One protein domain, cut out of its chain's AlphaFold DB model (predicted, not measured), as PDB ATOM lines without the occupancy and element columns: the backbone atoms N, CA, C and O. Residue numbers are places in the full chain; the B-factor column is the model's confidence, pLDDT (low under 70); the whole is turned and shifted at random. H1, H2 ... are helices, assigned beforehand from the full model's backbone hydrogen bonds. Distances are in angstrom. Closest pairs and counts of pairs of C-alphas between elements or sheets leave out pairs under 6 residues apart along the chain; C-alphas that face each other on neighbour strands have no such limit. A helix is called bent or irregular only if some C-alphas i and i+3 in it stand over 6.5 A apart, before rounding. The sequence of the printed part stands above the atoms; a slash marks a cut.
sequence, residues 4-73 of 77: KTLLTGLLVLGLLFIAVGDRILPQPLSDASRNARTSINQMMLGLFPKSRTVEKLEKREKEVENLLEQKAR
ATOM      1  N   LYS A   4      -8.848  68.340  39.269       71.56
ATOM      2  CA  LYS A   4      -7.425  68.432  39.636       71.56
ATOM      3  C   LYS A   4      -7.039  67.433  40.737       71.56
ATOM      4  O   LYS A   4      -6.021  66.769  40.627       71.56
ATOM      5  N   THR A   5      -7.890  67.267  41.749       78.31
ATOM      6  CA  THR A   5      -7.683  66.303  42.845       78.31
ATOM      7  C   THR A   5      -7.767  64.844  42.392       78.31
ATOM      8  O   THR A   5      -7.066  64.007  42.949       78.31
ATOM      9  N   LEU A   6      -8.572  64.534  41.367       83.19
ATOM     10  CA  LEU A   6      -8.646  63.180  40.802       83.19
ATOM     11  C   LEU A   6      -7.379  62.837  40.017       83.19
ATOM     12  O   LEU A   6      -6.827  61.757  40.196       83.19
ATOM     13  N   LEU A   7      -6.883  63.775  39.206       87.56
ATOM     14  CA  LEU A   7      -5.648  63.587  38.444       87.56
ATOM     15  C   LEU A   7      -4.436  63.405  39.365       87.56
ATOM     16  O   LEU A   7      -3.637  62.493  39.159       87.56
ATOM     17  N   THR A   8      -4.319  64.233  40.408       88.62
ATOM     18  CA  THR A   8      -3.253  64.088  41.407       88.62
ATOM     19  C   THR A   8      -3.349  62.747  42.131       88.62
ATOM     20  O   THR A   8      -2.335  62.071  42.281       88.62
ATOM     21  N   GLY A   9      -4.555  62.320  42.520       89.50
ATOM     22  CA  GLY A   9      -4.767  61.008  43.131       89.50
ATOM     23  C   GLY A   9      -4.342  59.859  42.214       89.50
ATOM     24  O   GLY A   9      -3.629  58.962  42.658       89.50
ATOM     25  N   LEU A  10      -4.704  59.919  40.929       88.50
ATOM     26  CA  LEU A  10      -4.359  58.896  39.939       88.50
ATOM     27  C   LEU A  10      -2.843  58.804  39.706       88.50
ATOM     28  O   LEU A  10      -2.297  57.706  39.629       88.50
ATOM     29  N   LEU A  11      -2.155  59.949  39.644       88.12
ATOM     30  CA  LEU A  11      -0.697  60.004  39.512       88.12
ATOM     31  C   LEU A  11       0.010  59.414  40.731       88.12
ATOM     32  O   LEU A  11       0.935  58.620  40.576       88.12
ATOM     33  N   VAL A  12      -0.436  59.763  41.941       90.25
ATOM     34  CA  VAL A  12       0.128  59.207  43.180       90.25
ATOM     35  C   VAL A  12      -0.102  57.695  43.242       90.25
ATOM     36  O   VAL A  12       0.831  56.956  43.550       90.25
ATOM     37  N   LEU A  13      -1.299  57.219  42.878       85.44
ATOM     38  CA  LEU A  13      -1.593  55.785  42.810       85.44
ATOM     39  C   LEU A  13      -0.696  55.068  41.790       85.44
ATOM     40  O   LEU A  13      -0.164  54.001  42.086       85.44
ATOM     41  N   GLY A  14      -0.497  55.664  40.611       82.44
ATOM     42  CA  GLY A  14       0.370  55.122  39.565       82.44
ATOM     43  C   GLY A  14       1.837  55.048  39.994       82.44
ATOM     44  O   GLY A  14       2.498  54.033  39.780       82.44
ATOM     45  N   LEU A  15       2.343  56.082  40.672       84.62
ATOM     46  CA  LEU A  15       3.700  56.077  41.222       84.62
ATOM     47  C   LEU A  15       3.866  55.014  42.311       84.62
ATOM     48  O   LEU A  15       4.865  54.298  42.304       84.62
ATOM     49  N   LEU A  16       2.883  54.853  43.200       83.50
ATOM     50  CA  LEU A  16       2.889  53.791  44.212       83.50
ATOM     51  C   LEU A  16       2.831  52.393  43.579       83.50
ATOM     52  O   LEU A  16       3.555  51.495  44.011       83.50
ATOM     53  N   PHE A  17       2.038  52.219  42.520       77.12
ATOM     54  CA  PHE A  17       1.971  50.977  41.748       77.12
ATOM     55  C   PHE A  17       3.332  50.610  41.136       77.12
ATOM     56  O   PHE A  17       3.774  49.465  41.228       77.12
ATOM     57  N   ILE A  18       4.055  51.581  40.575       73.75
ATOM     58  CA  ILE A  18       5.398  51.342  40.030       73.75
ATOM     59  C   ILE A  18       6.407  51.098  41.169       73.75
ATOM     60  O   ILE A  18       7.205  50.163  41.094       73.75
ATOM     61  N   ALA A  19       6.356  51.890  42.247       72.12
ATOM     62  CA  ALA A  19       7.349  51.906  43.326       72.12
ATOM     63  C   ALA A  19       7.208  50.776  44.360       72.12
ATOM     64  O   ALA A  19       8.212  50.386  44.964       72.12
ATOM     65  N   VAL A  20       6.019  50.197  44.537       72.00
ATOM     66  CA  VAL A  20       5.773  49.142  45.544       72.00
ATOM     67  C   VAL A  20       4.835  48.030  45.046       72.00
ATOM     68  O   VAL A  20       4.687  47.017  45.727       72.00
ATOM     69  N   GLY A  21       4.242  48.163  43.853       62.44
ATOM     70  CA  GLY A  21       3.229  47.231  43.343       62.44
ATOM     71  C   GLY A  21       3.687  45.777  43.240       62.44
ATOM     72  O   GLY A  21       2.937  44.903  43.648       62.44
ATOM     73  N   ASP A  22       4.928  45.505  42.820       58.69
ATOM     74  CA  ASP A  22       5.472  44.132  42.733       58.69
ATOM     75  C   ASP A  22       5.461  43.368  44.072       58.69
ATOM     76  O   ASP A  22       5.385  42.145  44.094       58.69
ATOM     77  N   ARG A  23       5.522  44.076  45.211       63.00
ATOM     78  CA  ARG A  23       5.538  43.452  46.548       63.00
ATOM     79  C   ARG A  23       4.160  43.303  47.187       63.00
ATOM     80  O   ARG A  23       4.032  42.543  48.140       63.00
ATOM     81  N   ILE A  24       3.170  44.068  46.729       64.12
ATOM     82  CA  ILE A  24       1.851  44.171  47.377       64.12
ATOM     83  C   ILE A  24       0.759  43.535  46.508       64.12
ATOM     84  O   ILE A  24      -0.257  43.084  47.031       64.12
ATOM     85  N   LEU A  25       0.953  43.483  45.188       59.56
ATOM     86  CA  LEU A  25      -0.051  42.990  44.255       59.56
ATOM     87  C   LEU A  25       0.166  41.502  43.939       59.56
ATOM     88  O   LEU A  25       1.289  41.105  43.629       59.56
ATOM     89  N   PRO A  26      -0.896  40.678  43.965       60.56
ATOM     90  CA  PRO A  26      -0.821  39.290  43.531       60.56
ATOM     91  C   PRO A  26      -0.548  39.196  42.021       60.56
ATOM     92  O   PRO A  26      -0.863  40.106  41.244       60.56
ATOM     93  N   GLN A  27       0.028  38.072  41.590       60.69
ATOM     94  CA  GLN A  27       0.162  37.744  40.168       60.69
ATOM     95  C   GLN A  27      -1.221  37.821  39.497       60.69
ATOM     96  O   GLN A  27      -2.196  37.357  40.095       60.69
ATOM     97  N   PRO A  28      -1.362  38.419  38.298       63.47
ATOM     98  CA  PRO A  28      -0.330  38.761  37.303       63.47
ATOM     99  C   PRO A  28       0.200  40.210  37.360       63.47
ATOM    100  O   PRO A  28       1.005  40.624  36.526       63.47
ATOM    101  N   LEU A  29      -0.259  41.023  38.316       59.94
ATOM    102  CA  LEU A  29       0.092  42.449  38.380       59.94
ATOM    103  C   LEU A  29       1.533  42.690  38.859       59.94
ATOM    104  O   LEU A  29       2.132  43.709  38.511       59.94
ATOM    105  N   SER A  30       2.105  41.736  39.598       58.66
ATOM    106  CA  SER A  30       3.529  41.715  39.949       58.66
ATOM    107  C   SER A  30       4.420  41.676  38.701       58.66
ATOM    108  O   SER A  30       5.347  42.474  38.569       58.66
ATOM    109  N   ASP A  31       4.074  40.841  37.716       68.06
ATOM    110  CA  ASP A  31       4.856  40.682  36.485       68.06
ATOM    111  C   ASP A  31       4.790  41.940  35.616       68.06
ATOM    112  O   ASP A  31       5.803  42.382  35.070       68.06
ATOM    113  N   ALA A  32       3.621  42.586  35.560       71.88
ATOM    114  CA  ALA A  32       3.471  43.884  34.911       71.88
ATOM    115  C   ALA A  32       4.320  44.973  35.600       71.88
ATOM    116  O   ALA A  32       4.988  45.756  34.919       71.88
ATOM    117  N   SER A  33       4.353  45.003  36.939       61.38
ATOM    118  CA  SER A  33       5.186  45.941  37.712       61.38
ATOM    119  C   SER A  33       6.687  45.685  37.495       61.38
ATOM    120  O   SER A  33       7.457  46.628  37.274       61.38
ATOM    121  N   ARG A  34       7.113  44.415  37.462       71.75
ATOM    122  CA  ARG A  34       8.491  44.006  37.135       71.75
ATOM    123  C   ARG A  34       8.904  44.383  35.724       71.75
ATOM    124  O   ARG A  34      10.006  44.909  35.544       71.75
ATOM    125  N   ASN A  35       8.034  44.168  34.740       78.81
ATOM    126  CA  ASN A  35       8.304  44.573  33.365       78.81
ATOM    127  C   ASN A  35       8.418  46.092  33.253       78.81
ATOM    128  O   ASN A  35       9.394  46.572  32.687       78.81
ATOM    129  N   ALA A  36       7.511  46.854  33.869       74.19
ATOM    130  CA  ALA A  36       7.587  48.314  33.864       74.19
ATOM    131  C   ALA A  36       8.915  48.820  34.452       74.19
ATOM    132  O   ALA A  36       9.582  49.656  33.842       74.19
ATOM    133  N   ARG A  37       9.359  48.272  35.592       73.56
ATOM    134  CA  ARG A  37      10.667  48.615  36.180       73.56
ATOM    135  C   ARG A  37      11.831  48.248  35.277       73.56
ATOM    136  O   ARG A  37      12.761  49.035  35.147       73.56
ATOM    137  N   THR A  38      11.784  47.069  34.668       79.19
ATOM    138  CA  THR A  38      12.838  46.591  33.770       79.19
ATOM    139  C   THR A  38      12.940  47.476  32.535       79.19
ATOM    140  O   THR A  38      14.038  47.906  32.193       79.19
ATOM    141  N   SER A  39      11.811  47.827  31.919       80.56
ATOM    142  CA  SER A  39      11.761  48.744  30.779       80.56
ATOM    143  C   SER A  39      12.252  50.141  31.148       80.56
ATOM    144  O   SER A  39      13.047  50.715  30.408       80.56
ATOM    145  N   ILE A  40      11.858  50.671  32.312       78.56
ATOM    146  CA  ILE A  40      12.369  51.957  32.810       78.56
ATOM    147  C   ILE A  40      13.882  51.874  33.028       78.56
ATOM    148  O   ILE A  40      14.607  52.764  32.600       78.56
ATOM    149  N   ASN A  41      14.381  50.803  33.644       78.50
ATOM    150  CA  ASN A  41      15.805  50.637  33.914       78.50
ATOM    151  C   ASN A  41      16.621  50.511  32.618       78.50
ATOM    152  O   ASN A  41      17.653  51.156  32.480       78.50
ATOM    153  N   GLN A  42      16.143  49.742  31.638       79.06
ATOM    154  CA  GLN A  42      16.784  49.625  30.324       79.06
ATOM    155  C   GLN A  42      16.765  50.951  29.559       79.06
ATOM    156  O   GLN A  42      17.776  51.334  28.977       79.06
ATOM    157  N   MET A  43      15.653  51.689  29.614       81.12
ATOM    158  CA  MET A  43      15.563  53.029  29.036       81.12
ATOM    159  C   MET A  43      16.552  53.990  29.709       81.12
ATOM    160  O   MET A  43      17.257  54.718  29.019       81.12
ATOM    161  N   MET A  44      16.665  53.962  31.039       77.31
ATOM    162  CA  MET A  44      17.636  54.776  31.777       77.31
ATOM    163  C   MET A  44      19.083  54.390  31.447       77.31
ATOM    164  O   MET A  44      19.905  55.276  31.252       77.31
ATOM    165  N   LEU A  45      19.394  53.098  31.318       76.94
ATOM    166  CA  LEU A  45      20.716  52.618  30.894       76.94
ATOM    167  C   LEU A  45      21.045  52.977  29.434       76.94
ATOM    168  O   LEU A  45      22.217  53.085  29.088       76.94
ATOM    169  N   GLY A  46      20.031  53.142  28.579       72.94
ATOM    170  CA  GLY A  46      20.197  53.594  27.195       72.94
ATOM    171  C   GLY A  46      20.353  55.112  27.063       72.94
ATOM    172  O   GLY A  46      21.100  55.576  26.206       72.94
ATOM    173  N   LEU A  47      19.675  55.886  27.915       80.88
ATOM    174  CA  LEU A  47      19.753  57.352  27.929       80.88
ATOM    175  C   LEU A  47      20.976  57.875  28.689       80.88
ATOM    176  O   LEU A  47      21.526  58.916  28.330       80.88
ATOM    177  N   PHE A  48      21.414  57.159  29.723       79.25
ATOM    178  CA  PHE A  48      22.592  57.503  30.504       79.25
ATOM    179  C   PHE A  48      23.677  56.450  30.277       79.25
ATOM    180  O   PHE A  48      23.502  55.302  30.698       79.25
ATOM    181  N   PRO A  49      24.810  56.809  29.643       67.75
ATOM    182  CA  PRO A  49      25.900  55.869  29.453       67.75
ATOM    183  C   PRO A  49      26.365  55.356  30.815       67.75
ATOM    184  O   PRO A  49      26.591  56.126  31.755       67.75
ATOM    185  N   LYS A  50      26.489  54.032  30.920       67.25
ATOM    186  CA  LYS A  50      26.921  53.364  32.148       67.25
ATOM    187  C   LYS A  50      28.258  53.959  32.585       67.25
ATOM    188  O   LYS A  50      29.181  54.083  31.781       67.25
ATOM    189  N   SER A  51      28.367  54.355  33.854       68.81
ATOM    190  CA  SER A  51      29.624  54.920  34.340       68.81
ATOM    191  C   SER A  51      30.751  53.895  34.157       68.81
ATOM    192  O   SER A  51      30.591  52.708  34.458       68.81
ATOM    193  N   ARG A  52      31.907  54.361  33.674       70.94
ATOM    194  CA  ARG A  52      33.090  53.523  33.409       70.94
ATOM    195  C   ARG A  52      33.509  52.696  34.633       70.94
ATOM    196  O   ARG A  52      34.064  51.609  34.499       70.94
ATOM    197  N   THR A  53      33.229  53.214  35.829       70.69
ATOM    198  CA  THR A  53      33.470  52.550  37.112       70.69
ATOM    199  C   THR A  53      32.601  51.306  37.280       70.69
ATOM    200  O   THR A  53      33.133  50.249  37.601       70.69
ATOM    201  N   VAL A  54      31.295  51.400  37.012       75.94
ATOM    202  CA  VAL A  54      30.366  50.262  37.133       75.94
ATOM    203  C   VAL A  54      30.694  49.177  36.107       75.94
ATOM    204  O   VAL A  54      30.722  48.000  36.449       75.94
ATOM    205  N   GLU A  55      31.033  49.557  34.872       77.00
ATOM    206  CA  GLU A  55      31.446  48.592  33.840       77.00
ATOM    207  C   GLU A  55      32.725  47.831  34.238       77.00
ATOM    208  O   GLU A  55      32.839  46.621  34.035       77.00
ATOM    209  N   LYS A  56      33.700  48.530  34.834       76.62
ATOM    210  CA  LYS A  56      34.944  47.911  35.305       76.62
ATOM    211  C   LYS A  56      34.697  46.939  36.462       76.62
ATOM    212  O   LYS A  56      35.373  45.914  36.523       76.62
ATOM    213  N   LEU A  57      33.756  47.251  37.355       82.69
ATOM    214  CA  LEU A  57      33.372  46.374  38.465       82.69
ATOM    215  C   LEU A  57      32.678  45.102  37.963       82.69
ATOM    216  O   LEU A  57      33.115  44.014  38.318       82.69
ATOM    217  N   GLU A  58      31.718  45.208  37.043       82.62
ATOM    218  CA  GLU A  58      31.059  44.022  36.466       82.62
ATOM    219  C   GLU A  58      32.040  43.101  35.725       82.62
ATOM    220  O   GLU A  58      31.925  41.877  35.794       82.62
ATOM    221  N   LYS A  59      33.033  43.663  35.019       81.75
ATOM    222  CA  LYS A  59      34.081  42.856  34.368       81.75
ATOM    223  C   LYS A  59      34.944  42.112  35.386       81.75
ATOM    224  O   LYS A  59      35.256  40.948  35.163       81.75
ATOM    225  N   ARG A  60      35.304  42.769  36.495       84.00
ATOM    226  CA  ARG A  60      36.065  42.159  37.599       84.00
ATOM    227  C   ARG A  60      35.284  41.027  38.256       84.00
ATOM    228  O   ARG A  60      35.857  39.976  38.506       84.00
ATOM    229  N   GLU A  61      33.998  41.233  38.523       85.69
ATOM    230  CA  GLU A  61      33.137  40.222  39.142       85.69
ATOM    231  C   GLU A  61      33.012  38.981  38.254       85.69
ATOM    232  O   GLU A  61      33.249  37.873  38.729       85.69
ATOM    233  N   LYS A  62      32.783  39.165  36.947       86.38
ATOM    234  CA  LYS A  62      32.765  38.055  35.977       86.38
ATOM    235  C   LYS A  62      34.103  37.325  35.875       86.38
ATOM    236  O   LYS A  62      34.138  36.111  35.705       86.38
ATOM    237  N   GLU A  63      35.215  38.052  35.942       87.62
ATOM    238  CA  GLU A  63      36.549  37.450  35.933       87.62
ATOM    239  C   GLU A  63      36.773  36.593  37.185       87.62
ATOM    240  O   GLU A  63      37.210  35.450  37.076       87.62
ATOM    241  N   VAL A  64      36.403  37.102  38.363       91.38
ATOM    242  CA  VAL A  64      36.477  36.356  39.627       91.38
ATOM    243  C   VAL A  64      35.592  35.111  39.586       91.38
ATOM    244  O   VAL A  64      36.049  34.037  39.972       91.38
ATOM    245  N   GLU A  65      34.368  35.219  39.074       88.69
ATOM    246  CA  GLU A  65      33.444  34.091  38.933       88.69
ATOM    247  C   GLU A  65      34.019  32.994  38.021       88.69
ATOM    248  O   GLU A  65      34.107  31.838  38.432       88.69
ATOM    249  N   ASN A  66      34.550  33.358  36.850       87.50
ATOM    250  CA  ASN A  66      35.194  32.409  35.933       87.50
ATOM    251  C   ASN A  66      36.429  31.722  36.544       87.50
ATOM    252  O   ASN A  66      36.707  30.553  36.258       87.50
ATOM    253  N   LEU A  67      37.201  32.441  37.364       88.62
ATOM    254  CA  LEU A  67      38.353  31.878  38.073       88.62
ATOM    255  C   LEU A  67      37.913  30.894  39.161       88.62
ATOM    256  O   LEU A  67      38.544  29.849  39.338       88.62
ATOM    257  N   LEU A  68      36.832  31.206  39.875       87.25
ATOM    258  CA  LEU A  68      36.245  30.316  40.873       87.25
ATOM    259  C   LEU A  68      35.657  29.063  40.219       87.25
ATOM    260  O   LEU A  68      35.911  27.964  40.710       87.25
ATOM    261  N   GLU A  69      34.965  29.192  39.086       84.44
ATOM    262  CA  GLU A  69      34.451  28.047  38.328       84.44
ATOM    263  C   GLU A  69      35.573  27.154  37.789       84.44
ATOM    264  O   GLU A  69      35.499  25.931  37.913       84.44
ATOM    265  N   GLN A  70      36.644  27.736  37.237       83.38
ATOM    266  CA  GLN A  70      37.813  26.961  36.804       83.38
ATOM    267  C   GLN A  70      38.496  26.239  37.964       83.38
ATOM    268  O   GLN A  70      38.958  25.114  37.797       83.38
ATOM    269  N   LYS A  71      38.558  26.871  39.139       80.94
ATOM    270  CA  LYS A  71      39.139  26.266  40.340       80.94
ATOM    271  C   LYS A  71      38.241  25.177  40.940       80.94
ATOM    272  O   LYS A  71      38.756  24.248  41.554       80.94
ATOM    273  N   ALA A  72      36.924  25.290  40.766       79.31
ATOM    274  CA  ALA A  72      35.934  24.325  41.237       79.31
ATOM    275  C   ALA A  72      35.756  23.121  40.297       79.31
ATOM    276  O   ALA A  72      35.305  22.069  40.748       79.31
ATOM    277  N   ARG A  73      36.118  23.236  39.012       70.50
ATOM    278  CA  ARG A  73      36.167  22.086  38.098       70.50
ATOM    279  C   ARG A  73      37.444  21.278  38.366       70.50
ATOM    280  O   ARG A  73      38.534  21.772  38.072       70.50
TER     281      ARG A  73
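Overview. This is residues 4 to 73 of the 77 residues of an uncharacterized protein of Hydrococcus rivularis NIES-593 (UniProt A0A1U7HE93). Three helices are strung out as an open zigzag: H1 and H2 meet in a corner, the late part of H1 at the early part of H2, and H3 follows beyond the other end of H2 as a free arm. There is no shared core; residues 4 to 12 in H1 and residues 38 to 73, which take in the rest of H2 and H3, stick out into the open. The printed part has 70 residues, with three named helices in the order H1, H2, H3 and no named strand, and its class is all helix. The whole is extended, with a radius of gyration of the C-alphas of 18.9 A and spans of 60 by 30 by 13 A, the two free arms making the length.

Arrangement. H1, residues 4 to 24, and H3, residues 52 to 72, are the longest helices by residues, with 21 each. H1 has a kink of 55 degrees near residue 18. It is irregular: C-alphas 19 and 22 are 8.0 A apart, against about 5 A in a regular helix, and its line is a rough one. H1 touches H2, residues 29 to 47, with 13 pairs of C-alphas within 8 A. The closest C-alphas of the two are those of Asp 22 and Ser 30, 4.2 A apart. H1 touches H2 with residues 17 to 23 alone, and H2 touches H1 with residues 29 to 37 alone. Their lines stand at 82 degrees, about perpendicular, and their centres are 16.1 A apart. H3 touches no helix: it is apart from H1, and apart from H2 although it follows H2 in the chain. In H2 and H3 every O i to N i+4 pair is within hydrogen-bond range; in H1 15 of 17 are.

Along the chain. H1 runs from Lys 4, its C-alpha at (-7.425, 68.432, 39.636), to Ile 24, 27.1 A from first to last C-alpha. H2 runs from Leu 29, its C-alpha at (0.092, 42.449, 38.380), to Leu 47, 26.8 A. H3 runs from Arg 52 to Ala 72, its last C-alpha at (35.934, 24.325, 41.237), over 30.4 A.

Size, cuts and confidence. The C-alphas of Lys 4 and Arg 73, the first and last printed residues, are the two farthest apart, at 63.6 A. The printed part has no cut. The links from H1 to H2 and from H2 to H3 are both tight, with 4 residues each. The mean pLDDT of the printed part is 76.8. It is under 70 in 15 residues: 21 to 31, 33, and 49 to 51.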